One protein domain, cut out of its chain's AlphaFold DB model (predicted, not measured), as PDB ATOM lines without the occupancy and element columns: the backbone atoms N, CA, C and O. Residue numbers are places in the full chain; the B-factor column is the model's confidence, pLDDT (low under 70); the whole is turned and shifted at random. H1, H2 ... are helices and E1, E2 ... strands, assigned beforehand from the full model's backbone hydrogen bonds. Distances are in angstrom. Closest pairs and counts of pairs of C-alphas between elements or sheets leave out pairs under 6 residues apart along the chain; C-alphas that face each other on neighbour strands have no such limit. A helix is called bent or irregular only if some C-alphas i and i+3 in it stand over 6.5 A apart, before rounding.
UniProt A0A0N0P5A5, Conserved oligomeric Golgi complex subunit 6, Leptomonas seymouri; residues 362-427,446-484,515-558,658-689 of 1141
ATOM      1  N   ILE A 362      33.331 -39.054  59.864       64.00
ATOM      2  CA  ILE A 362      33.621 -40.348  59.203       64.00
ATOM      3  C   ILE A 362      34.122 -40.164  57.753       64.00
ATOM      4  O   ILE A 362      34.887 -40.984  57.240       64.00
ATOM      5  N   ALA A 363      33.722 -39.071  57.092       61.16
ATOM      6  CA  ALA A 363      34.115 -38.728  55.717       61.16
ATOM      7  C   ALA A 363      35.402 -37.874  55.638       61.16
ATOM      8  O   ALA A 363      35.885 -37.564  54.539       61.16
ATOM      9  N   ALA A 364      35.948 -37.494  56.795       67.25
ATOM     10  CA  ALA A 364      37.231 -36.825  56.936       67.25
ATOM     11  C   ALA A 364      38.404 -37.739  56.531       67.25
ATOM     12  O   ALA A 364      38.273 -38.959  56.382       67.25
ATOM     13  N   ASP A 365      39.569 -37.140  56.313       62.44
ATOM     14  CA  ASP A 365      40.768 -37.877  55.911       62.44
ATOM     15  C   ASP A 365      41.271 -38.764  57.066       62.44
ATOM     16  O   ASP A 365      41.405 -39.978  56.893       62.44
ATOM     17  N   VAL A 366      41.379 -38.185  58.268       69.81
ATOM     18  CA  VAL A 366      41.466 -38.906  59.548       69.81
ATOM     19  C   VAL A 366      40.046 -39.117  60.091       69.81
ATOM     20  O   VAL A 366      39.338 -38.124  60.263       69.81
ATOM     21  N   PRO A 367      39.595 -40.360  60.335       75.19
ATOM     22  CA  PRO A 367      38.292 -40.621  60.925       75.19
ATOM     23  C   PRO A 367      38.350 -40.608  62.457       75.19
ATOM     24  O   PRO A 367      39.249 -41.188  63.058       75.19
ATOM     25  N   GLU A 368      37.322 -40.049  63.089       72.12
ATOM     26  CA  GLU A 368      37.061 -40.229  64.523       72.12
ATOM     27  C   GLU A 368      35.628 -40.757  64.697       72.12
ATOM     28  O   GLU A 368      34.712 -40.347  63.975       72.12
ATOM     29  N   ILE A 369      35.419 -41.668  65.650       76.06
ATOM     30  CA  ILE A 369      34.091 -42.200  65.987       76.06
ATOM     31  C   ILE A 369      33.789 -41.845  67.439       76.06
ATOM     32  O   ILE A 369      34.580 -42.110  68.341       76.06
ATOM     33  N   THR A 370      32.618 -41.268  67.685       81.94
ATOM     34  CA  THR A 370      32.138 -41.032  69.050       81.94
ATOM     35  C   THR A 370      31.572 -42.324  69.647       81.94
ATOM     36  O   THR A 370      30.879 -43.080  68.966       81.94
ATOM     37  N   GLY A 371      31.760 -42.557  70.951       78.06
ATOM     38  CA  GLY A 371      31.164 -43.720  71.636       78.06
ATOM     39  C   GLY A 371      29.627 -43.788  71.533       78.06
ATOM     40  O   GLY A 371      29.038 -44.864  71.595       78.06
ATOM     41  N   PHE A 372      28.969 -42.648  71.289       82.25
ATOM     42  CA  PHE A 372      27.551 -42.579  70.930       82.25
ATOM     43  C   PHE A 372      27.252 -43.282  69.597       82.25
ATOM     44  O   PHE A 372      26.342 -44.107  69.541       82.25
ATOM     45  N   GLN A 373      28.032 -43.003  68.548       81.50
ATOM     46  CA  GLN A 373      27.884 -43.659  67.245       81.50
ATOM     47  C   GLN A 373      28.145 -45.167  67.350       81.50
ATOM     48  O   GLN A 373      27.352 -45.932  66.813       81.50
ATOM     49  N   LEU A 374      29.162 -45.606  68.105       83.94
ATOM     50  CA  LEU A 374      29.395 -47.038  68.358       83.94
ATOM     51  C   LEU A 374      28.195 -47.701  69.058       83.94
ATOM     52  O   LEU A 374      27.730 -48.745  68.604       83.94
ATOM     53  N   ARG A 375      27.608 -47.073  70.093       82.19
ATOM     54  CA  ARG A 375      26.401 -47.605  70.763       82.19
ATOM     55  C   ARG A 375      25.188 -47.654  69.822       82.19
ATOM     56  O   ARG A 375      24.439 -48.627  69.856       82.19
ATOM     57  N   CYS A 376      25.010 -46.658  68.952       83.88
ATOM     58  CA  CYS A 376      23.983 -46.677  67.903       83.88
ATOM     59  C   CYS A 376      24.189 -47.816  66.892       83.88
ATOM     60  O   CYS A 376      23.228 -48.505  66.556       83.88
ATOM     61  N   VAL A 377      25.422 -48.023  66.421       85.25
ATOM     62  CA  VAL A 377      25.769 -49.075  65.452       85.25
ATOM     63  C   VAL A 377      25.607 -50.468  66.066       85.25
ATOM     64  O   VAL A 377      25.043 -51.347  65.419       85.25
ATOM     65  N   ARG A 378      25.986 -50.652  67.337       84.56
ATOM     66  CA  ARG A 378      25.745 -51.893  68.085       84.56
ATOM     67  C   ARG A 378      24.255 -52.242  68.152       84.56
ATOM     68  O   ARG A 378      23.879 -53.348  67.784       84.56
ATOM     69  N   ILE A 379      23.400 -51.295  68.551       83.44
ATOM     70  CA  ILE A 379      21.940 -51.508  68.602       83.44
ATOM     71  C   ILE A 379      21.386 -51.833  67.201       83.44
ATOM     72  O   ILE A 379      20.514 -52.688  67.068       83.44
ATOM     73  N   LEU A 380      21.923 -51.206  66.149       84.75
ATOM     74  CA  LEU A 380      21.539 -51.489  64.765       84.75
ATOM     75  C   LEU A 380      21.924 -52.914  64.323       84.75
ATOM     76  O   LEU A 380      21.129 -53.570  63.650       84.75
ATOM     77  N   CYS A 381      23.110 -53.391  64.717       83.81
ATOM     78  CA  CYS A 381      23.594 -54.748  64.449       83.81
ATOM     79  C   CYS A 381      22.815 -55.822  65.230       83.81
ATOM     80  O   CYS A 381      22.606 -56.917  64.710       83.81
ATOM     81  N   GLU A 382      22.399 -55.528  66.464       82.75
ATOM     82  CA  GLU A 382      21.628 -56.457  67.302       82.75
ATOM     83  C   GLU A 382      20.168 -56.605  66.821       82.75
ATOM     84  O   GLU A 382      19.642 -57.714  66.834       82.75
ATOM     85  N   GLU A 383      19.522 -55.520  66.372       82.38
ATOM     86  CA  GLU A 383      18.087 -55.509  66.019       82.38
ATOM     87  C   GLU A 383      17.790 -55.617  64.511       82.38
ATOM     88  O   GLU A 383      16.718 -56.074  64.117       82.38
ATOM     89  N   SER A 384      18.694 -55.160  63.638       83.81
ATOM     90  CA  SER A 384      18.414 -55.028  62.197       83.81
ATOM     91  C   SER A 384      19.667 -55.194  61.317       83.81
ATOM     92  O   SER A 384      20.150 -54.214  60.736       83.81
ATOM     93  N   PRO A 385      20.184 -56.430  61.150       83.88
ATOM     94  CA  PRO A 385      21.417 -56.702  60.400       83.88
ATOM     95  C   PRO A 385      21.448 -56.122  58.977       83.88
ATOM     96  O   PRO A 385      22.474 -55.614  58.539       83.88
ATOM     97  N   SER A 386      20.313 -56.094  58.273       86.94
ATOM     98  CA  SER A 386      20.216 -55.536  56.916       86.94
ATOM     99  C   SER A 386      20.386 -54.011  56.848       86.94
ATOM    100  O   SER A 386      20.853 -53.493  55.833       86.94
ATOM    101  N   LEU A 387      20.041 -53.274  57.912       85.56
ATOM    102  CA  LEU A 387      20.323 -51.837  58.018       85.56
ATOM    103  C   LEU A 387      21.776 -51.587  58.446       85.56
ATOM    104  O   LEU A 387      22.382 -50.607  58.013       85.56
ATOM    105  N   TYR A 388      22.350 -52.490  59.245       86.25
ATOM    106  CA  TYR A 388      23.771 -52.480  59.599       86.25
ATOM    107  C   TYR A 388      24.669 -52.713  58.370       86.25
ATOM    108  O   TYR A 388      25.586 -51.928  58.137       86.25
ATOM    109  N   GLU A 389      24.350 -53.687  57.511       86.56
ATOM    110  CA  GLU A 389      25.034 -53.896  56.221       86.56
ATOM    111  C   GLU A 389      24.955 -52.663  55.304       86.56
ATOM    112  O   GLU A 389      25.961 -52.260  54.716       86.56
ATOM    113  N   GLN A 390      23.785 -52.017  55.209       87.25
ATOM    114  CA  GLN A 390      23.621 -50.781  54.428       87.25
ATOM    115  C   GLN A 390      24.461 -49.625  54.990       87.25
ATOM    116  O   GLN A 390      25.094 -48.895  54.223       87.25
ATOM    117  N   PHE A 391      24.515 -49.478  56.317       87.62
ATOM    118  CA  PHE A 391      25.377 -48.500  56.980       87.62
ATOM    119  C   PHE A 391      26.865 -48.773  56.707       87.62
ATOM    120  O   PHE A 391      27.577 -47.861  56.287       87.62
ATOM    121  N   LEU A 392      27.329 -50.018  56.865       88.06
ATOM    122  CA  LEU A 392      28.717 -50.403  56.580       88.06
ATOM    123  C   LEU A 392      29.089 -50.190  55.105       88.06
ATOM    124  O   LEU A 392      30.182 -49.701  54.811       88.06
ATOM    125  N   GLY A 393      28.178 -50.488  54.174       87.50
ATOM    126  CA  GLY A 393      28.360 -50.213  52.749       87.50
ATOM    127  C   GLY A 393      28.522 -48.719  52.443       87.50
ATOM    128  O   GLY A 393      29.385 -48.341  51.646       87.50
ATOM    129  N   GLU A 394      27.754 -47.855  53.113       86.94
ATOM    130  CA  GLU A 394      27.873 -46.396  52.984       86.94
ATOM    131  C   GLU A 394      29.151 -45.852  53.648       86.94
ATOM    132  O   GLU A 394      29.828 -44.994  53.071       86.94
ATOM    133  N   VAL A 395      29.554 -46.395  54.803       87.69
ATOM    134  CA  VAL A 395      30.859 -46.099  55.419       87.69
ATOM    135  C   VAL A 395      31.990 -46.478  54.461       87.69
ATOM    136  O   VAL A 395      32.827 -45.628  54.156       87.69
ATOM    137  N   ALA A 396      31.986 -47.686  53.892       88.50
ATOM    138  CA  ALA A 396      32.988 -48.114  52.913       88.50
ATOM    139  C   ALA A 396      32.984 -47.238  51.642       88.50
ATOM    140  O   ALA A 396      34.051 -46.926  51.104       88.50
ATOM    141  N   ARG A 397      31.815 -46.765  51.182       88.75
ATOM    142  CA  ARG A 397      31.695 -45.805  50.065       88.75
ATOM    143  C   ARG A 397      32.369 -44.463  50.377       88.75
ATOM    144  O   ARG A 397      32.999 -43.879  49.492       88.75
ATOM    145  N   LEU A 398      32.254 -43.979  51.612       86.56
ATOM    146  CA  LEU A 398      32.848 -42.714  52.054       86.56
ATOM    147  C   LEU A 398      34.344 -42.849  52.364       86.56
ATOM    148  O   LEU A 398      35.124 -41.999  51.932       86.56
ATOM    149  N   ARG A 399      34.773 -43.947  53.001       87.88
ATOM    150  CA  ARG A 399      36.198 -44.270  53.184       87.88
ATOM    151  C   ARG A 399      36.908 -44.422  51.836       87.88
ATOM    152  O   ARG A 399      37.941 -43.790  51.639       87.88
ATOM    153  N   ARG A 400      36.303 -45.100  50.846       89.69
ATOM    154  CA  ARG A 400      36.786 -45.141  49.443       89.69
ATOM    155  C   ARG A 400      37.055 -43.738  48.881       89.69
ATOM    156  O   ARG A 400      38.076 -43.528  48.231       89.69
ATOM    157  N   ALA A 401      36.162 -42.774  49.122       88.25
ATOM    158  CA  ALA A 401      36.332 -41.395  48.659       88.25
ATOM    159  C   ALA A 401      37.435 -40.633  49.427       88.25
ATOM    160  O   ALA A 401      38.198 -39.891  48.810       88.25
ATOM    161  N   SER A 402      37.555 -40.851  50.742       86.50
ATOM    162  CA  SER A 402      38.637 -40.314  51.588       86.50
ATOM    163  C   SER A 402      40.016 -40.848  51.169       86.50
ATOM    164  O   SER A 402      40.935 -40.066  50.927       86.50
ATOM    165  N   VAL A 403      40.164 -42.166  50.996       90.06
ATOM    166  CA  VAL A 403      41.424 -42.784  50.547       90.06
ATOM    167  C   VAL A 403      41.791 -42.324  49.130       90.06
ATOM    168  O   VAL A 403      42.952 -42.013  48.876       90.06
ATOM    169  N   LEU A 404      40.820 -42.195  48.213       89.94
ATOM    170  CA  LEU A 404      41.070 -41.626  46.880       89.94
ATOM    171  C   LEU A 404      41.537 -40.164  46.939       89.94
ATOM    172  O   LEU A 404      42.472 -39.805  46.225       89.94
ATOM    173  N   ARG A 405      40.945 -39.326  47.803       88.00
ATOM    174  CA  ARG A 405      41.408 -37.942  48.019       88.00
ATOM    175  C   ARG A 405      42.858 -37.923  48.510       88.00
ATOM    176  O   ARG A 405      43.677 -37.213  47.931       88.00
ATOM    177  N   ARG A 406      43.185 -38.738  49.519       86.69
ATOM    178  CA  ARG A 406      44.544 -38.865  50.075       86.69
ATOM    179  C   ARG A 406      45.558 -39.377  49.046       86.69
ATOM    180  O   ARG A 406      46.658 -38.839  48.981       86.69
ATOM    181  N   TYR A 407      45.174 -40.320  48.184       88.69
ATOM    182  CA  TYR A 407      45.998 -40.789  47.063       88.69
ATOM    183  C   TYR A 407      46.338 -39.660  46.072       88.69
ATOM    184  O   TYR A 407      47.508 -39.457  45.747       88.69
ATOM    185  N   PHE A 408      45.350 -38.872  45.631       87.12
ATOM    186  CA  PHE A 408      45.615 -37.726  44.748       87.12
ATOM    187  C   PHE A 408      46.406 -36.608  45.445       87.12
ATOM    188  O   PHE A 408      47.234 -35.957  44.808       87.12
ATOM    189  N   HIS A 409      46.210 -36.406  46.750       84.50
ATOM    190  CA  HIS A 409      47.003 -35.458  47.537       84.50
ATOM    191  C   HIS A 409      48.477 -35.900  47.641       84.50
ATOM    192  O   HIS A 409      49.371 -35.077  47.446       84.50
ATOM    193  N   LEU A 410      48.743 -37.198  47.840       85.25
ATOM    194  CA  LEU A 410      50.096 -37.767  47.829       85.25
ATOM    195  C   LEU A 410      50.787 -37.571  46.472       85.25
ATOM    196  O   LEU A 410      51.932 -37.117  46.419       85.25
ATOM    197  N   LEU A 411      50.077 -37.871  45.381       82.38
ATOM    198  CA  LEU A 411      50.570 -37.685  44.016       82.38
ATOM    199  C   LEU A 411      50.975 -36.230  43.740       82.38
ATOM    200  O   LEU A 411      52.102 -35.981  43.307       82.38
ATOM    201  N   THR A 412      50.091 -35.283  44.059       79.88
ATOM    202  CA  THR A 412      50.235 -33.864  43.685       79.88
ATOM    203  C   THR A 412      51.052 -33.016  44.665       79.88
ATOM    204  O   THR A 412      51.575 -31.979  44.263       79.88
ATOM    205  N   THR A 413      51.200 -33.430  45.930       74.75
ATOM    206  CA  THR A 413      51.904 -32.645  46.973       74.75
ATOM    207  C   THR A 413      53.067 -33.373  47.646       74.75
ATOM    208  O   THR A 413      53.806 -32.760  48.412       74.75
ATOM    209  N   GLY A 414      53.227 -34.680  47.414       70.38
ATOM    210  CA  GLY A 414      54.242 -35.495  48.090       70.38
ATOM    211  C   GLY A 414      53.894 -35.849  49.532       70.38
ATOM    212  O   GLY A 414      54.696 -36.477  50.219       70.38
ATOM    213  N   SER A 415      52.716 -35.436  49.997       71.94
ATOM    214  CA  SER A 415      52.268 -35.545  51.378       71.94
ATOM    215  C   SER A 415      50.858 -36.125  51.444       71.94
ATOM    216  O   SER A 415      50.022 -35.843  50.583       71.94
ATOM    217  N   ALA A 416      50.567 -36.901  52.483       71.75
ATOM    218  CA  ALA A 416      49.215 -37.337  52.810       71.75
ATOM    219  C   ALA A 416      48.966 -37.199  54.313       71.75
ATOM    220  O   ALA A 416      49.800 -37.576  55.135       71.75
ATOM    221  N   ASN A 417      47.791 -36.690  54.674       69.06
ATOM    222  CA  ASN A 417      47.282 -36.764  56.036       69.06
ATOM    223  C   ASN A 417      46.838 -38.204  56.345       69.06
ATOM    224  O   ASN A 417      46.106 -38.831  55.580       69.06
ATOM    225  N   THR A 418      47.311 -38.735  57.464       66.56
ATOM    226  CA  THR A 418      47.060 -40.092  57.962       66.56
ATOM    227  C   THR A 418      46.717 -40.001  59.454       66.56
ATOM    228  O   THR A 418      47.030 -39.000  60.101       66.56
ATOM    229  N   ALA A 419      46.047 -40.994  60.037       58.28
ATOM    230  CA  ALA A 419      45.726 -40.970  61.472       58.28
ATOM    231  C   ALA A 419      47.000 -40.954  62.344       58.28
ATOM    232  O   ALA A 419      47.039 -40.339  63.407       58.28
ATOM    233  N   SER A 420      48.072 -41.560  61.831       59.84
ATOM    234  CA  SER A 420      49.444 -41.506  62.355       59.84
ATOM    235  C   SER A 420      50.149 -40.141  62.248       59.84
ATOM    236  O   SER A 420      51.188 -39.956  62.885       59.84
ATOM    237  N   GLY A 421      49.637 -39.182  61.463       65.25
ATOM    238  CA  GLY A 421      50.233 -37.853  61.288       65.25
ATOM    239  C   GLY A 421      50.229 -37.356  59.837       65.25
ATOM    240  O   GLY A 421      49.215 -37.388  59.147       65.25
ATOM    241  N   MET A 422      51.365 -36.834  59.369       70.25
ATOM    242  CA  MET A 422      51.535 -36.417  57.974       70.25
ATOM    243  C   MET A 422      52.622 -37.264  57.317       70.25
ATOM    244  O   MET A 422      53.813 -37.012  57.514       70.25
ATOM    245  N   TYR A 423      52.202 -38.264  56.540       71.44
ATOM    246  CA  TYR A 423      53.095 -39.049  55.694       71.44
ATOM    247  C   TYR A 423      53.717 -38.148  54.621       71.44
ATOM    248  O   TYR A 423      53.023 -37.338  54.009       71.44
ATOM    249  N   GLN A 424      55.016 -38.305  54.370       70.38
ATOM    250  CA  GLN A 424      55.762 -37.557  53.358       70.38
ATOM    251  C   GLN A 424      56.576 -38.536  52.509       70.38
ATOM    252  O   GLN A 424      57.215 -39.435  53.062       70.38
ATOM    253  N   SER A 425      56.592 -38.349  51.185       62.69
ATOM    254  CA  SER A 425      57.549 -39.030  50.304       62.69
ATOM    255  C   SER A 425      58.966 -38.712  50.793       62.69
ATOM    256  O   SER A 425      59.331 -37.541  50.919       62.69
ATOM    257  N   GLY A 426      59.735 -39.753  51.123       53.44
ATOM    258  CA  GLY A 426      61.042 -39.696  51.788       53.44
ATOM    259  C   GLY A 426      62.192 -39.136  50.942       53.44
ATOM    260  O   GLY A 426      63.223 -39.793  50.782       53.44
ATOM    261  N   GLY A 427      62.037 -37.916  50.425       46.84
ATOM    262  CA  GLY A 427      63.056 -37.201  49.665       46.84
ATOM    263  C   GLY A 427      64.348 -37.041  50.469       46.84
ATOM    264  O   GLY A 427      64.392 -36.334  51.474       46.84
ATOM    265  N   PRO A 446      56.132 -33.809  45.052       69.75
ATOM    266  CA  PRO A 446      55.020 -34.539  44.456       69.75
ATOM    267  C   PRO A 446      55.485 -35.913  43.989       69.75
ATOM    268  O   PRO A 446      56.468 -35.995  43.250       69.75
ATOM    269  N   LEU A 447      54.784 -36.980  44.383       73.06
ATOM    270  CA  LEU A 447      55.128 -38.332  43.937       73.06
ATOM    271  C   LEU A 447      55.022 -38.431  42.395       73.06
ATOM    272  O   LEU A 447      55.724 -39.219  41.763       73.06
ATOM    273  N   GLU A 448      54.242 -37.541  41.765       72.88
ATOM    274  CA  GLU A 448      54.231 -37.306  40.315       72.88
ATOM    275  C   GLU A 448      55.589 -36.884  39.722       72.88
ATOM    276  O   GLU A 448      55.963 -37.344  38.640       72.88
ATOM    277  N   ALA A 449      56.378 -36.066  40.427       65.38
ATOM    278  CA  ALA A 449      57.728 -35.683  39.994       65.38
ATOM    279  C   ALA A 449      58.715 -36.869  40.040       65.38
ATOM    280  O   ALA A 449      59.787 -36.831  39.425       65.38
ATOM    281  N   GLU A 450      58.344 -37.933  40.752       70.88
ATOM    282  CA  GLU A 450      59.162 -39.112  41.018       70.88
ATOM    283  C   GLU A 450      58.826 -40.284  40.069       70.88
ATOM    284  O   GLU A 450      59.563 -41.268  40.050       70.88
ATOM    285  N   LEU A 451      57.873 -40.123  39.127       75.19
ATOM    286  CA  LEU A 451      57.656 -41.034  37.975       75.19
ATOM    287  C   LEU A 451      58.893 -41.212  37.061       75.19
ATOM    288  O   LEU A 451      58.865 -41.996  36.109       75.19
ATOM    289  N   ASN A 452      59.967 -40.453  37.291       71.62
ATOM    290  CA  ASN A 452      61.272 -40.639  36.652       71.62
ATOM    291  C   ASN A 452      62.072 -41.814  37.258       71.62
ATOM    292  O   ASN A 452      62.962 -42.336  36.593       71.62
ATOM    293  N   ASN A 453      61.773 -42.215  38.498       82.62
ATOM    294  CA  ASN A 453      62.405 -43.318  39.222       82.62
ATOM    295  C   ASN A 453      61.307 -44.270  39.742       82.62
ATOM    296  O   ASN A 453      60.764 -44.055  40.828       82.62
ATOM    297  N   PRO A 454      60.956 -45.321  38.982       84.56
ATOM    298  CA  PRO A 454      59.791 -46.141  39.291       84.56
ATOM    299  C   PRO A 454      59.979 -46.998  40.546       84.56
ATOM    300  O   PRO A 454      59.022 -47.181  41.293       84.56
ATOM    301  N   THR A 455      61.196 -47.478  40.828       86.50
ATOM    302  CA  THR A 455      61.486 -48.254  42.044       86.50
ATOM    303  C   THR A 455      61.254 -47.401  43.291       86.50
ATOM    304  O   THR A 455      60.623 -47.860  44.241       86.50
ATOM    305  N   TYR A 456      61.673 -46.129  43.260       85.31
ATOM    306  CA  TYR A 456      61.353 -45.185  44.329       85.31
ATOM    307  C   TYR A 456      59.837 -44.921  44.412       85.31
ATOM    308  O   TYR A 456      59.257 -45.120  45.480       85.31
ATOM    309  N   PHE A 457      59.191 -44.558  43.292       87.31
ATOM    310  CA  PHE A 457      57.747 -44.279  43.211       87.31
ATOM    311  C   PHE A 457      56.904 -45.396  43.846       87.31
ATOM    312  O   PHE A 457      56.091 -45.134  44.733       87.31
ATOM    313  N   PHE A 458      57.141 -46.651  43.450       88.56
ATOM    314  CA  PHE A 458      56.410 -47.791  43.999       88.56
ATOM    315  C   PHE A 458      56.780 -48.092  45.452       88.56
ATOM    316  O   PHE A 458      55.907 -48.506  46.206       88.56
ATOM    317  N   SER A 459      58.013 -47.828  45.893       87.38
ATOM    318  CA  SER A 459      58.387 -48.040  47.300       87.38
ATOM    319  C   SER A 459      57.667 -47.072  48.248       87.38
ATOM    320  O   SER A 459      57.121 -47.511  49.260       87.38
ATOM    321  N   ALA A 460      57.583 -45.785  47.889       87.00
ATOM    322  CA  ALA A 460      56.864 -44.772  48.661       87.00
ATOM    323  C   ALA A 460      55.340 -44.980  48.583       87.00
ATOM    324  O   ALA A 460      54.646 -44.878  49.596       87.00
ATOM    325  N   LEU A 461      54.817 -45.375  47.416       89.12
ATOM    326  CA  LEU A 461      53.407 -45.743  47.265       89.12
ATOM    327  C   LEU A 461      53.031 -46.967  48.119       89.12
ATOM    328  O   LEU A 461      52.016 -46.938  48.809       89.12
ATOM    329  N   CYS A 462      53.837 -48.033  48.113       89.00
ATOM    330  CA  CYS A 462      53.569 -49.231  48.913       89.00
ATOM    331  C   CYS A 462      53.728 -48.987  50.423       89.00
ATOM    332  O   CYS A 462      52.946 -49.538  51.196       89.00
ATOM    333  N   ALA A 463      54.654 -48.122  50.846       87.44
ATOM    334  CA  ALA A 463      54.767 -47.700  52.245       87.44
ATOM    335  C   ALA A 463      53.543 -46.882  52.709       87.44
ATOM    336  O   ALA A 463      53.005 -47.143  53.785       87.44
ATOM    337  N   TRP A 464      53.048 -45.948  51.886       90.06
ATOM    338  CA  TRP A 464      51.795 -45.235  52.169       90.06
ATOM    339  C   TRP A 464      50.577 -46.173  52.180       90.06
ATOM    340  O   TRP A 464      49.712 -46.053  53.050       90.06
ATOM    341  N   LEU A 465      50.516 -47.137  51.251       90.69
ATOM    342  CA  LEU A 465      49.460 -48.151  51.222       90.69
ATOM    343  C   LEU A 465      49.490 -49.034  52.472       90.69
ATOM    344  O   LEU A 465      48.428 -49.270  53.029       90.69
ATOM    345  N   HIS A 466      50.662 -49.469  52.946       89.31
ATOM    346  CA  HIS A 466      50.789 -50.215  54.205       89.31
ATOM    347  C   HIS A 466      50.154 -49.441  55.367       89.31
ATOM    348  O   HIS A 466      49.237 -49.947  56.011       89.31
ATOM    349  N   GLN A 467      50.574 -48.186  55.574       88.75
ATOM    350  CA  GLN A 467      50.034 -47.334  56.637       88.75
ATOM    351  C   GLN A 467      48.517 -47.130  56.496       88.75
ATOM    352  O   GLN A 467      47.784 -47.214  57.475       88.75
ATOM    353  N   THR A 468      48.037 -46.901  55.273       89.62
ATOM    354  CA  THR A 468      46.611 -46.652  55.011       89.62
ATOM    355  C   THR A 468      45.761 -47.915  55.168       89.62
ATOM    356  O   THR A 468      44.630 -47.822  55.627       89.62
ATOM    357  N   ILE A 469      46.277 -49.101  54.824       89.62
ATOM    358  CA  ILE A 469      45.579 -50.377  55.041       89.62
ATOM    359  C   ILE A 469      45.416 -50.636  56.537       89.62
ATOM    360  O   ILE A 469      44.303 -50.939  56.954       89.62
ATOM    361  N   VAL A 470      46.475 -50.453  57.336       88.75
ATOM    362  CA  VAL A 470      46.398 -50.589  58.801       88.75
ATOM    363  C   VAL A 470      45.399 -49.585  59.387       88.75
ATOM    364  O   VAL A 470      44.512 -49.982  60.130       88.75
ATOM    365  N   GLU A 471      45.451 -48.311  58.984       87.88
ATOM    366  CA  GLU A 471      44.525 -47.287  59.497       87.88
ATOM    367  C   GLU A 471      43.052 -47.540  59.133       87.88
ATOM    368  O   GLU A 471      42.176 -47.312  59.967       87.88
ATOM    369  N   GLU A 472      42.745 -48.020  57.920       89.69
ATOM    370  CA  GLU A 472      41.366 -48.398  57.565       89.69
ATOM    371  C   GLU A 472      40.940 -49.728  58.212       89.69
ATOM    372  O   GLU A 472      39.760 -49.891  58.524       89.69
ATOM    373  N   GLN A 473      41.869 -50.665  58.441       88.38
ATOM    374  CA  GLN A 473      41.606 -51.929  59.135       88.38
ATOM    375  C   GLN A 473      41.277 -51.684  60.612       88.38
ATOM    376  O   GLN A 473      40.212 -52.110  61.058       88.38
ATOM    377  N   ASP A 474      42.124 -50.946  61.333       87.06
ATOM    378  CA  ASP A 474      41.909 -50.567  62.734       87.06
ATOM    379  C   ASP A 474      40.591 -49.790  62.888       87.06
ATOM    380  O   ASP A 474      39.770 -50.113  63.749       87.06
ATOM    381  N   PHE A 475      40.340 -48.810  62.006       87.25
ATOM    382  CA  PHE A 475      39.091 -48.043  61.982       87.25
ATOM    383  C   PHE A 475      37.862 -48.940  61.783       87.25
ATOM    384  O   PHE A 475      36.917 -48.861  62.573       87.25
ATOM    385  N   LEU A 476      37.851 -49.802  60.759       87.25
ATOM    386  CA  LEU A 476      36.703 -50.672  60.488       87.25
ATOM    387  C   LEU A 476      36.517 -51.736  61.577       87.25
ATOM    388  O   LEU A 476      35.376 -52.064  61.905       87.25
ATOM    389  N   GLN A 477      37.600 -52.234  62.181       86.81
ATOM    390  CA  GLN A 477      37.545 -53.220  63.260       86.81
ATOM    391  C   GLN A 477      36.768 -52.699  64.482       86.81
ATOM    392  O   GLN A 477      36.075 -53.488  65.124       86.81
ATOM    393  N   THR A 478      36.776 -51.386  64.759       85.88
ATOM    394  CA  THR A 478      35.991 -50.792  65.867       85.88
ATOM    395  C   THR A 478      34.482 -51.062  65.794       85.88
ATOM    396  O   THR A 478      33.833 -51.096  66.835       85.88
ATOM    397  N   PHE A 479      33.914 -51.302  64.604       83.56
ATOM    398  CA  PHE A 479      32.492 -51.640  64.454       83.56
ATOM    399  C   PHE A 479      32.177 -53.111  64.780       83.56
ATOM    400  O   PHE A 479      31.025 -53.432  65.062       83.56
ATOM    401  N   PHE A 480      33.184 -53.992  64.769       80.81
ATOM    402  CA  PHE A 480      33.050 -55.430  65.047       80.81
ATOM    403  C   PHE A 480      33.493 -55.821  66.468       80.81
ATOM    404  O   PHE A 480      33.185 -56.919  66.932       80.81
ATOM    405  N   MET A 481      34.217 -54.948  67.181       65.69
ATOM    406  CA  MET A 481      34.614 -55.211  68.565       65.69
ATOM    407  C   MET A 481      33.410 -55.109  69.507       65.69
ATOM    408  O   MET A 481      32.858 -54.037  69.744       65.69
ATOM    409  N   ASN A 482      33.038 -56.246  70.094       54.81
ATOM    410  CA  ASN A 482      32.188 -56.266  71.274       54.81
ATOM    411  C   ASN A 482      33.041 -55.830  72.471       54.81
ATOM    412  O   ASN A 482      33.950 -56.557  72.868       54.81
ATOM    413  N   ASP A 483      32.748 -54.654  73.024       42.88
ATOM    414  CA  ASP A 483      33.399 -54.147  74.234       42.88
ATOM    415  C   ASP A 483      33.016 -55.043  75.431       42.88
ATOM    416  O   ASP A 483      31.917 -54.951  75.992       42.88
ATOM    417  N   GLU A 484      33.911 -55.969  75.777       41.72
ATOM    418  CA  GLU A 484      33.829 -56.780  76.990       41.72
ATOM    419  C   GLU A 484      34.046 -55.886  78.221       41.72
ATOM    420  O   GLU A 484      35.029 -55.154  78.313       41.72
ATOM    421  N   ALA A 515      33.943 -64.868  64.899       70.38
ATOM    422  CA  ALA A 515      35.165 -64.114  64.608       70.38
ATOM    423  C   ALA A 515      35.708 -64.356  63.182       70.38
ATOM    424  O   ALA A 515      36.211 -63.428  62.549       70.38
ATOM    425  N   LYS A 516      35.565 -65.576  62.634       71.88
ATOM    426  CA  LYS A 516      35.883 -65.860  61.218       71.88
ATOM    427  C   LYS A 516      34.950 -65.119  60.258       71.88
ATOM    428  O   LYS A 516      35.407 -64.615  59.234       71.88
ATOM    429  N   GLN A 517      33.654 -65.069  60.569       77.19
ATOM    430  CA  GLN A 517      32.664 -64.350  59.765       77.19
ATOM    431  C   GLN A 517      32.908 -62.838  59.823       77.19
ATOM    432  O   GLN A 517      32.913 -62.196  58.776       77.19
ATOM    433  N   ASP A 518      33.182 -62.275  60.999       79.94
ATOM    434  CA  ASP A 518      33.498 -60.851  61.169       79.94
ATOM    435  C   ASP A 518      34.760 -60.464  60.374       79.94
ATOM    436  O   ASP A 518      34.750 -59.484  59.627       79.94
ATOM    437  N   LEU A 519      35.815 -61.290  60.426       77.69
ATOM    438  CA  LEU A 519      37.041 -61.102  59.637       77.69
ATOM    439  C   LEU A 519      36.787 -61.171  58.117       77.69
ATOM    440  O   LEU A 519      37.373 -60.400  57.356       77.69
ATOM    441  N   ALA A 520      35.893 -62.055  57.662       80.62
ATOM    442  CA  ALA A 520      35.513 -62.148  56.251       80.62
ATOM    443  C   ALA A 520      34.717 -60.916  55.771       80.62
ATOM    444  O   ALA A 520      34.971 -60.411  54.674       80.62
ATOM    445  N   HIS A 521      33.803 -60.390  56.596       82.56
ATOM    446  CA  HIS A 521      33.083 -59.146  56.297       82.56
ATOM    447  C   HIS A 521      34.025 -57.934  56.301       82.56
ATOM    448  O   HIS A 521      33.957 -57.110  55.387       82.56
ATOM    449  N   LEU A 522      34.954 -57.853  57.261       86.56
ATOM    450  CA  LEU A 522      36.003 -56.829  57.305       86.56
ATOM    451  C   LEU A 522      36.853 -56.840  56.023       86.56
ATOM    452  O   LEU A 522      37.032 -55.793  55.400       86.56
ATOM    453  N   GLY A 523      37.294 -58.020  55.571       85.38
ATOM    454  CA  GLY A 523      38.010 -58.177  54.300       85.38
ATOM    455  C   GLY A 523      37.207 -57.678  53.092       85.38
ATOM    456  O   GLY A 523      37.718 -56.896  52.291       85.38
ATOM    457  N   ALA A 524      35.924 -58.043  52.993       86.06
ATOM    458  CA  ALA A 524      35.039 -57.591  51.915       86.06
ATOM    459  C   ALA A 524      34.770 -56.069  51.935       86.06
ATOM    460  O   ALA A 524      34.575 -55.452  50.879       86.06
ATOM    461  N   LEU A 525      34.777 -55.438  53.114       87.75
ATOM    462  CA  LEU A 525      34.679 -53.982  53.258       87.75
ATOM    463  C   LEU A 525      35.987 -53.287  52.860       87.75
ATOM    464  O   LEU A 525      35.938 -52.298  52.129       87.75
ATOM    465  N   LEU A 526      37.146 -53.825  53.253       89.44
ATOM    466  CA  LEU A 526      38.460 -53.315  52.844       89.44
ATOM    467  C   LEU A 526      38.657 -53.413  51.322       89.44
ATOM    468  O   LEU A 526      39.061 -52.429  50.698       89.44
ATOM    469  N   ASP A 527      38.272 -54.528  50.693       90.00
ATOM    470  CA  ASP A 527      38.241 -54.669  49.226       90.00
ATOM    471  C   ASP A 527      37.359 -53.591  48.572       90.00
ATOM    472  O   ASP A 527      37.718 -52.987  47.554       90.00
ATOM    473  N   ASN A 528      36.214 -53.285  49.190       88.69
ATOM    474  CA  ASN A 528      35.358 -52.195  48.742       88.69
ATOM    475  C   ASN A 528      36.029 -50.821  48.903       88.69
ATOM    476  O   ASN A 528      35.911 -50.006  47.984       88.69
ATOM    477  N   VAL A 529      36.736 -50.544  49.999       90.19
ATOM    478  CA  VAL A 529      37.463 -49.277  50.192       90.19
ATOM    479  C   VAL A 529      38.580 -49.128  49.152       90.19
ATOM    480  O   VAL A 529      38.593 -48.151  48.395       90.19
ATOM    481  N   PHE A 530      39.471 -50.116  49.040       90.19
ATOM    482  CA  PHE A 530      40.659 -50.027  48.185       90.19
ATOM    483  C   PHE A 530      40.381 -50.239  46.692       90.19
ATOM    484  O   PHE A 530      41.096 -49.670  45.867       90.19
ATOM    485  N   GLY A 531      39.307 -50.938  46.303       85.62
ATOM    486  CA  GLY A 531      38.968 -51.219  44.899       85.62
ATOM    487  C   GLY A 531      38.778 -49.987  43.993       85.62
ATOM    488  O   GLY A 531      38.860 -50.099  42.766       85.62
ATOM    489  N   GLY A 532      38.567 -48.797  44.569       83.88
ATOM    490  CA  GLY A 532      38.639 -47.524  43.837       83.88
ATOM    491  C   GLY A 532      40.077 -47.102  43.505       83.88
ATOM    492  O   GLY A 532      40.360 -46.667  42.387       83.88
ATOM    493  N   VAL A 533      40.997 -47.268  44.456       88.25
ATOM    494  CA  VAL A 533      42.422 -46.918  44.345       88.25
ATOM    495  C   VAL A 533      43.152 -47.899  43.424       88.25
ATOM    496  O   VAL A 533      43.919 -47.464  42.569       88.25
ATOM    497  N   CYS A 534      42.843 -49.202  43.498       88.56
ATOM    498  CA  CYS A 534      43.455 -50.251  42.667       88.56
ATOM    499  C   CYS A 534      43.435 -49.927  41.163       88.56
ATOM    500  O   CYS A 534      44.400 -50.196  40.451       88.56
ATOM    501  N   LYS A 535      42.350 -49.310  40.673       88.88
ATOM    502  CA  LYS A 535      42.212 -48.900  39.264       88.88
ATOM    503  C   LYS A 535      43.204 -47.800  38.875       88.88
ATOM    504  O   LYS A 535      43.753 -47.834  37.779       88.88
ATOM    505  N   HIS A 536      43.452 -46.858  39.783       89.62
ATOM    506  CA  HIS A 536      44.394 -45.759  39.582       89.62
ATOM    507  C   HIS A 536      45.848 -46.225  39.733       89.62
ATOM    508  O   HIS A 536      46.694 -45.793  38.957       89.62
ATOM    509  N   ILE A 537      46.124 -47.158  40.653       90.25
ATOM    510  CA  ILE A 537      47.442 -47.800  40.795       90.25
ATOM    511  C   ILE A 537      47.787 -48.599  39.531       90.25
ATOM    512  O   ILE A 537      48.897 -48.466  39.023       90.25
ATOM    513  N   ARG A 538      46.834 -49.369  38.976       90.44
ATOM    514  CA  ARG A 538      47.023 -50.074  37.693       90.44
ATOM    515  C   ARG A 538      47.355 -49.094  36.567       90.44
ATOM    516  O   ARG A 538      48.393 -49.242  35.941       90.44
ATOM    517  N   ALA A 539      46.553 -48.043  36.389       89.69
ATOM    518  CA  ALA A 539      46.812 -47.034  35.362       89.69
ATOM    519  C   ALA A 539      48.157 -46.300  35.560       89.69
ATOM    520  O   ALA A 539      48.820 -45.959  34.581       89.69
ATOM    521  N   ALA A 540      48.590 -46.063  36.804       87.06
ATOM    522  CA  ALA A 540      49.912 -45.506  37.090       87.06
ATOM    523  C   ALA A 540      51.036 -46.483  36.697       87.06
ATOM    524  O   ALA A 540      52.010 -46.067  36.070       87.06
ATOM    525  N   LEU A 541      50.875 -47.775  36.995       89.38
ATOM    526  CA  LEU A 541      51.799 -48.834  36.587       89.38
ATOM    527  C   LEU A 541      51.887 -48.969  35.064       89.38
ATOM    528  O   LEU A 541      52.999 -48.965  34.542       89.38
ATOM    529  N   ASP A 542      50.752 -48.987  34.361       89.12
ATOM    530  CA  ASP A 542      50.693 -49.006  32.895       89.12
ATOM    531  C   ASP A 542      51.508 -47.840  32.302       89.12
ATOM    532  O   ASP A 542      52.412 -48.047  31.493       89.12
ATOM    533  N   ASN A 543      51.260 -46.609  32.770       88.50
ATOM    534  CA  ASN A 543      51.969 -45.409  32.308       88.50
ATOM    535  C   ASN A 543      53.479 -45.451  32.600       88.50
ATOM    536  O   ASN A 543      54.287 -45.035  31.765       88.50
ATOM    537  N   VAL A 544      53.871 -45.936  33.781       87.62
ATOM    538  CA  VAL A 544      55.275 -46.022  34.204       87.62
ATOM    539  C   VAL A 544      56.032 -47.101  33.423       87.62
ATOM    540  O   VAL A 544      57.135 -46.839  32.933       87.62
ATOM    541  N   LEU A 545      55.439 -48.284  33.247       87.44
ATOM    542  CA  LEU A 545      56.012 -49.383  32.470       87.44
ATOM    543  C   LEU A 545      56.088 -49.048  30.976       87.44
ATOM    544  O   LEU A 545      57.121 -49.293  30.345       87.44
ATOM    545  N   GLU A 546      55.054 -48.420  30.408       87.31
ATOM    546  CA  GLU A 546      55.099 -47.980  29.013       87.31
ATOM    547  C   GLU A 546      56.174 -46.901  28.820       87.31
ATOM    548  O   GLU A 546      56.949 -46.968  27.864       87.31
ATOM    549  N   ARG A 547      56.309 -45.950  29.756       84.38
ATOM    550  CA  ARG A 547      57.381 -44.943  29.731       84.38
ATOM    551  C   ARG A 547      58.772 -45.580  29.789       84.38
ATOM    552  O   ARG A 547      59.623 -45.202  28.986       84.38
ATOM    553  N   LEU A 548      58.989 -46.561  30.667       82.00
ATOM    554  CA  LEU A 548      60.240 -47.326  30.752       82.00
ATOM    555  C   LEU A 548      60.547 -48.027  29.412       82.00
ATOM    556  O   LEU A 548      61.649 -47.899  28.867       82.00
ATOM    557  N   GLY A 549      59.538 -48.680  28.829       81.06
ATOM    558  CA  GLY A 549      59.614 -49.314  27.513       81.06
ATOM    559  C   GLY A 549      59.905 -48.332  26.371       81.06
ATOM    560  O   GLY A 549      60.719 -48.647  25.496       81.06
ATOM    561  N   ARG A 550      59.304 -47.133  26.372       81.44
ATOM    562  CA  ARG A 550      59.586 -46.055  25.402       81.44
ATOM    563  C   ARG A 550      61.021 -45.536  25.544       81.44
ATOM    564  O   ARG A 550      61.725 -45.448  24.539       81.44
ATOM    565  N   SER A 551      61.474 -45.255  26.768       70.75
ATOM    566  CA  SER A 551      62.823 -44.742  27.052       70.75
ATOM    567  C   SER A 551      63.935 -45.683  26.577       70.75
ATOM    568  O   SER A 551      64.941 -45.207  26.059       70.75
ATOM    569  N   ALA A 552      63.746 -47.000  26.677       64.31
ATOM    570  CA  ALA A 552      64.679 -47.971  26.103       64.31
ATOM    571  C   ALA A 552      64.485 -48.178  24.588       64.31
ATOM    572  O   ALA A 552      65.464 -48.304  23.851       64.31
ATOM    573  N   SER A 553      63.238 -48.157  24.093       63.94
ATOM    574  CA  SER A 553      62.945 -48.272  22.651       63.94
ATOM    575  C   SER A 553      63.546 -47.123  21.830       63.94
ATOM    576  O   SER A 553      63.798 -47.302  20.641       63.94
ATOM    577  N   ALA A 554      63.842 -45.975  22.452       58.56
ATOM    578  CA  ALA A 554      64.525 -44.845  21.821       58.56
ATOM    579  C   ALA A 554      65.877 -45.219  21.172       58.56
ATOM    580  O   ALA A 554      66.259 -44.607  20.176       58.56
ATOM    581  N   LEU A 555      66.574 -46.253  21.668       53.19
ATOM    582  CA  LEU A 555      67.827 -46.739  21.072       53.19
ATOM    583  C   LEU A 555      67.601 -47.426  19.706       53.19
ATOM    584  O   LEU A 555      68.426 -47.295  18.797       53.19
ATOM    585  N   GLY A 556      66.456 -48.103  19.550       44.38
ATOM    586  CA  GLY A 556      65.984 -48.700  18.295       44.38
ATOM    587  C   GLY A 556      65.196 -47.733  17.400       44.38
ATOM    588  O   GLY A 556      65.056 -47.978  16.204       44.38
ATOM    589  N   ALA A 557      64.739 -46.598  17.940       37.00
ATOM    590  CA  ALA A 557      64.011 -45.551  17.214       37.00
ATOM    591  C   ALA A 557      64.895 -44.698  16.276       37.00
ATOM    592  O   ALA A 557      64.431 -43.718  15.702       37.00
ATOM    593  N   ALA A 558      66.139 -45.114  16.010       35.44
ATOM    594  CA  ALA A 558      66.945 -44.638  14.878       35.44
ATOM    595  C   ALA A 558      66.443 -45.170  13.508       35.44
ATOM    596  O   ALA A 558      67.200 -45.245  12.539       35.44
ATOM    597  N   PHE A 658      57.512 -55.734  44.644       89.19
ATOM    598  CA  PHE A 658      56.130 -56.222  44.646       89.19
ATOM    599  C   PHE A 658      55.993 -57.558  45.384       89.19
ATOM    600  O   PHE A 658      55.027 -57.745  46.125       89.19
ATOM    601  N   GLU A 659      56.970 -58.456  45.260       85.88
ATOM    602  CA  GLU A 659      57.052 -59.702  46.025       85.88
ATOM    603  C   GLU A 659      57.224 -59.424  47.528       85.88
ATOM    604  O   GLU A 659      56.464 -59.950  48.346       85.88
ATOM    605  N   TYR A 660      58.135 -58.516  47.902       87.25
ATOM    606  CA  TYR A 660      58.347 -58.112  49.294       87.25
ATOM    607  C   TYR A 660      57.097 -57.505  49.952       87.25
ATOM    608  O   TYR A 660      56.727 -57.907  51.061       87.25
ATOM    609  N   TYR A 661      56.403 -56.576  49.286       86.88
ATOM    610  CA  TYR A 661      55.165 -56.003  49.829       86.88
ATOM    611  C   TYR A 661      53.977 -56.975  49.758       86.88
ATOM    612  O   TYR A 661      53.115 -56.948  50.638       86.88
ATOM    613  N   SER A 662      53.944 -57.891  48.784       86.25
ATOM    614  CA  SER A 662      52.980 -58.999  48.789       86.25
ATOM    615  C   SER A 662      53.159 -59.875  50.028       86.25
ATOM    616  O   SER A 662      52.169 -60.193  50.684       86.25
ATOM    617  N   ALA A 663      54.402 -60.212  50.383       81.81
ATOM    618  CA  ALA A 663      54.738 -61.038  51.541       81.81
ATOM    619  C   ALA A 663      54.469 -60.355  52.894       81.81
ATOM    620  O   ALA A 663      53.902 -60.965  53.801       81.81
ATOM    621  N   THR A 664      54.871 -59.090  53.035       82.75
ATOM    622  CA  THR A 664      54.835 -58.366  54.320       82.75
ATOM    623  C   THR A 664      53.539 -57.620  54.603       82.75
ATOM    624  O   THR A 664      53.242 -57.368  55.766       82.75
ATOM    625  N   THR A 665      52.796 -57.222  53.566       83.38
ATOM    626  CA  THR A 665      51.701 -56.245  53.686       83.38
ATOM    627  C   THR A 665      50.400 -56.781  53.102       83.38
ATOM    628  O   THR A 665      49.446 -57.010  53.839       83.38
ATOM    629  N   PHE A 666      50.341 -57.018  51.789       84.94
ATOM    630  CA  PHE A 666      49.057 -57.287  51.132       84.94
ATOM    631  C   PHE A 666      48.479 -58.663  51.495       84.94
ATOM    632  O   PHE A 666      47.283 -58.768  51.753       84.94
ATOM    633  N   THR A 667      49.316 -59.703  51.599       84.56
ATOM    634  CA  THR A 667      48.857 -61.039  52.020       84.56
ATOM    635  C   THR A 667      48.365 -61.077  53.477       84.56
ATOM    636  O   THR A 667      47.245 -61.543  53.673       84.56
ATOM    637  N   PRO A 668      49.113 -60.598  54.497       81.62
ATOM    638  CA  PRO A 668      48.652 -60.684  55.887       81.62
ATOM    639  C   PRO A 668      47.507 -59.722  56.250       81.62
ATOM    640  O   PRO A 668      46.709 -60.074  57.111       81.62
ATOM    641  N   LEU A 669      47.403 -58.539  55.625       80.19
ATOM    642  CA  LEU A 669      46.393 -57.532  56.004       80.19
ATOM    643  C   LEU A 669      45.089 -57.616  55.187       80.19
ATOM    644  O   LEU A 669      44.012 -57.380  55.721       80.19
ATOM    645  N   LEU A 670      45.168 -57.953  53.892       80.06
ATOM    646  CA  LEU A 670      44.000 -58.016  52.992       80.06
ATOM    647  C   LEU A 670      43.656 -59.442  52.531       80.06
ATOM    648  O   LEU A 670      42.646 -59.648  51.856       80.06
ATOM    649  N   GLY A 671      44.490 -60.431  52.856       79.56
ATOM    650  CA  GLY A 671      44.335 -61.801  52.379       79.56
ATOM    651  C   GLY A 671      44.616 -61.973  50.881       79.56
ATOM    652  O   GLY A 671      44.875 -61.030  50.128       79.56
ATOM    653  N   GLU A 672      44.554 -63.223  50.425       74.81
ATOM    654  CA  GLU A 672      44.840 -63.593  49.029       74.81
ATOM    655  C   GLU A 672      43.693 -63.251  48.067       74.81
ATOM    656  O   GLU A 672      43.889 -63.118  46.860       74.81
ATOM    657  N   GLY A 673      42.477 -63.098  48.601       73.94
ATOM    658  CA  GLY A 673      41.281 -62.803  47.819       73.94
ATOM    659  C   GLY A 673      41.277 -61.408  47.190       73.94
ATOM    660  O   GLY A 673      40.652 -61.246  46.138       73.94
ATOM    661  N   SER A 674      41.981 -60.441  47.793       82.44
ATOM    662  CA  SER A 674      41.731 -59.022  47.525       82.44
ATOM    663  C   SER A 674      42.159 -58.544  46.139       82.44
ATOM    664  O   SER A 674      43.142 -59.010  45.549       82.44
ATOM    665  N   ALA A 675      41.431 -57.553  45.628       84.94
ATOM    666  CA  ALA A 675      41.712 -56.915  44.348       84.94
ATOM    667  C   ALA A 675      43.059 -56.170  44.344       84.94
ATOM    668  O   ALA A 675      43.675 -56.040  43.284       84.94
ATOM    669  N   LEU A 676      43.526 -55.689  45.506       86.44
ATOM    670  CA  LEU A 676      44.836 -55.046  45.643       86.44
ATOM    671  C   LEU A 676      45.964 -56.083  45.738       86.44
ATOM    672  O   LEU A 676      46.975 -55.940  45.053       86.44
ATOM    673  N   THR A 677      45.765 -57.161  46.505       84.94
ATOM    674  CA  THR A 677      46.730 -58.267  46.612       84.94
ATOM    675  C   THR A 677      46.985 -58.878  45.237       84.94
ATOM    676  O   THR A 677      48.137 -58.981  44.830       84.94
ATOM    677  N   LYS A 678      45.933 -59.192  44.468       86.56
ATOM    678  CA  LYS A 678      46.054 -59.740  43.102       86.56
ATOM    679  C   LYS A 678      46.700 -58.766  42.115       86.56
ATOM    680  O   LYS A 678      47.497 -59.180  41.277       86.56
ATOM    681  N   LEU A 679      46.420 -57.462  42.230       86.75
ATOM    682  CA  LEU A 679      47.069 -56.448  41.392       86.75
ATOM    683  C   LEU A 679      48.594 -56.471  41.562       86.75
ATOM    684  O   LEU A 679      49.306 -56.488  40.561       86.75
ATOM    685  N   ILE A 680      49.083 -56.483  42.805       87.19
ATOM    686  CA  ILE A 680      50.523 -56.423  43.104       87.19
ATOM    687  C   ILE A 680      51.205 -57.791  42.941       87.19
ATOM    688  O   ILE A 680      52.333 -57.851  42.460       87.19
ATOM    689  N   ARG A 681      50.527 -58.887  43.301       84.50
ATOM    690  CA  ARG A 681      51.071 -60.254  43.262       84.50
ATOM    691  C   ARG A 681      51.105 -60.859  41.856       84.50
ATOM    692  O   ARG A 681      52.037 -61.590  41.546       84.50
ATOM    693  N   GLU A 682      50.087 -60.603  41.035       84.38
ATOM    694  CA  GLU A 682      49.889 -61.292  39.749       84.38
ATOM    695  C   GLU A 682      50.026 -60.319  38.575       84.38
ATOM    696  O   GLU A 682      50.906 -60.487  37.733       84.38
ATOM    697  N   THR A 683      49.204 -59.261  38.531       85.50
ATOM    698  CA  THR A 683      49.182 -58.349  37.370       85.50
ATOM    699  C   THR A 683      50.501 -57.583  37.216       85.50
ATOM    700  O   THR A 683      51.051 -57.502  36.118       85.50
ATOM    701  N   ALA A 684      51.024 -57.021  38.308       86.44
ATOM    702  CA  ALA A 684      52.189 -56.147  38.262       86.44
ATOM    703  C   ALA A 684      53.491 -56.827  37.794       86.44
ATOM    704  O   ALA A 684      54.164 -56.260  36.922       86.44
ATOM    705  N   PRO A 685      53.871 -58.028  38.282       86.62
ATOM    706  CA  PRO A 685      55.047 -58.708  37.757       86.62
ATOM    707  C   PRO A 685      54.843 -59.215  36.324       86.62
ATOM    708  O   PRO A 685      55.775 -59.093  35.534       86.62
ATOM    709  N   GLN A 686      53.639 -59.658  35.931       87.12
ATOM    710  CA  GLN A 686      53.343 -60.047  34.540       87.12
ATOM    711  C   GLN A 686      53.577 -58.887  33.557       87.12
ATOM    712  O   GLN A 686      54.324 -59.029  32.588       87.12
ATOM    713  N   GLN A 687      53.028 -57.701  33.839       85.62
ATOM    714  CA  GLN A 687      53.251 -56.510  33.006       85.62
ATOM    715  C   GLN A 687      54.728 -56.073  33.002       85.62
ATOM    716  O   GLN A 687      55.260 -55.635  31.978       85.62
ATOM    717  N   THR A 688      55.424 -56.233  34.133       87.00
ATOM    718  CA  THR A 688      56.867 -55.958  34.227       87.00
ATOM    719  C   THR A 688      57.688 -56.966  33.408       87.00
ATOM    720  O   THR A 688      58.678 -56.573  32.787       87.00
ATOM    721  N   SER A 689      57.249 -58.228  33.337       86.56
ATOM    722  CA  SER A 689      57.835 -59.312  32.536       86.56
ATOM    723  C   SER A 689      57.729 -59.044  31.032       86.56
ATOM    724  O   SER A 689      58.728 -59.148  30.319       86.56
TER     725      SER A 689
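Overview. This is residues 362 to 427, 446 to 484, 515 to 558 and 658 to 689 of the 1141 residues of the protein "Conserved oligomeric Golgi complex subunit 6" of Leptomonas seymouri (UniProt A0A0N0P5A5). H2, H4, H5b, H6 and H7 form a long up-and-down bundle, each running against the one before it; H1 folds back at one end of H2, and the small strand hairpin E1 E2 packs on H2 and H4. Residues 550 to 558 stick out. The printed part has 181 residues, with named elements H1 H2 E1 E2 H3 H4 H5 H6 H7, one antiparallel sheet E1 - E2, class mostly helix. It is compact, radius of gyration of the C-alphas 18.5 A, spanning 71 by 30 by 24 A.

Arrangement. Start at H1, residues 371 to 383, a helical hairpin with H2, residues 385 to 413: closest C-alphas Cys 381 and Tyr 388, 5.4 A. Next, E1, residues 415 to 418, and E2, residues 421 to 424, form an antiparallel hairpin; N 416 and O 423, 2.9 A, are within hydrogen-bond range. H3, residues 447 to 450, touches H4, residues 454 to 477, only at the corner and only just, with 3 pairs of C-alphas within 8 A. H5, residues 515 to 553, assigned as one helix by its hydrogen bonds, is bent: C-alphas 529 and 532 are 6.7 A apart, and arms H5a, to 529, and H5b, from 532, stand at a steep tilt of 55 degrees. H5a touches H2 with residues 525 to 529 alone, closest C-alphas Arg 400 and Val 529, 4.3 A. H7, residues 675 to 689, touches H5b, closest C-alphas Cys 534 and Leu 676, 5.8 A, and forms a helical hairpin with H6, residues 658 to 670. Every O i to N i+4 pair is within hydrogen-bond range in H1, H2, H4 and H5a; H5b has 17 of 18, H6 6 of 9, H7 9 of 11, and H3 is too short.

Along the chain. Find C-alpha 371 at (31.164, -43.720, 71.636), where H1 begins; H2 then runs 41.1 A, H4 33.5 A, and H7 ends at C-alpha 689, (57.835, -59.312, 32.536).

Size, cuts and confidence. Cuts after 427, 484 and 558 leave gaps of 9.9, 14.5 and 33.7 A; pLDDT is under 70 at 26 residues, among them 552 to 558.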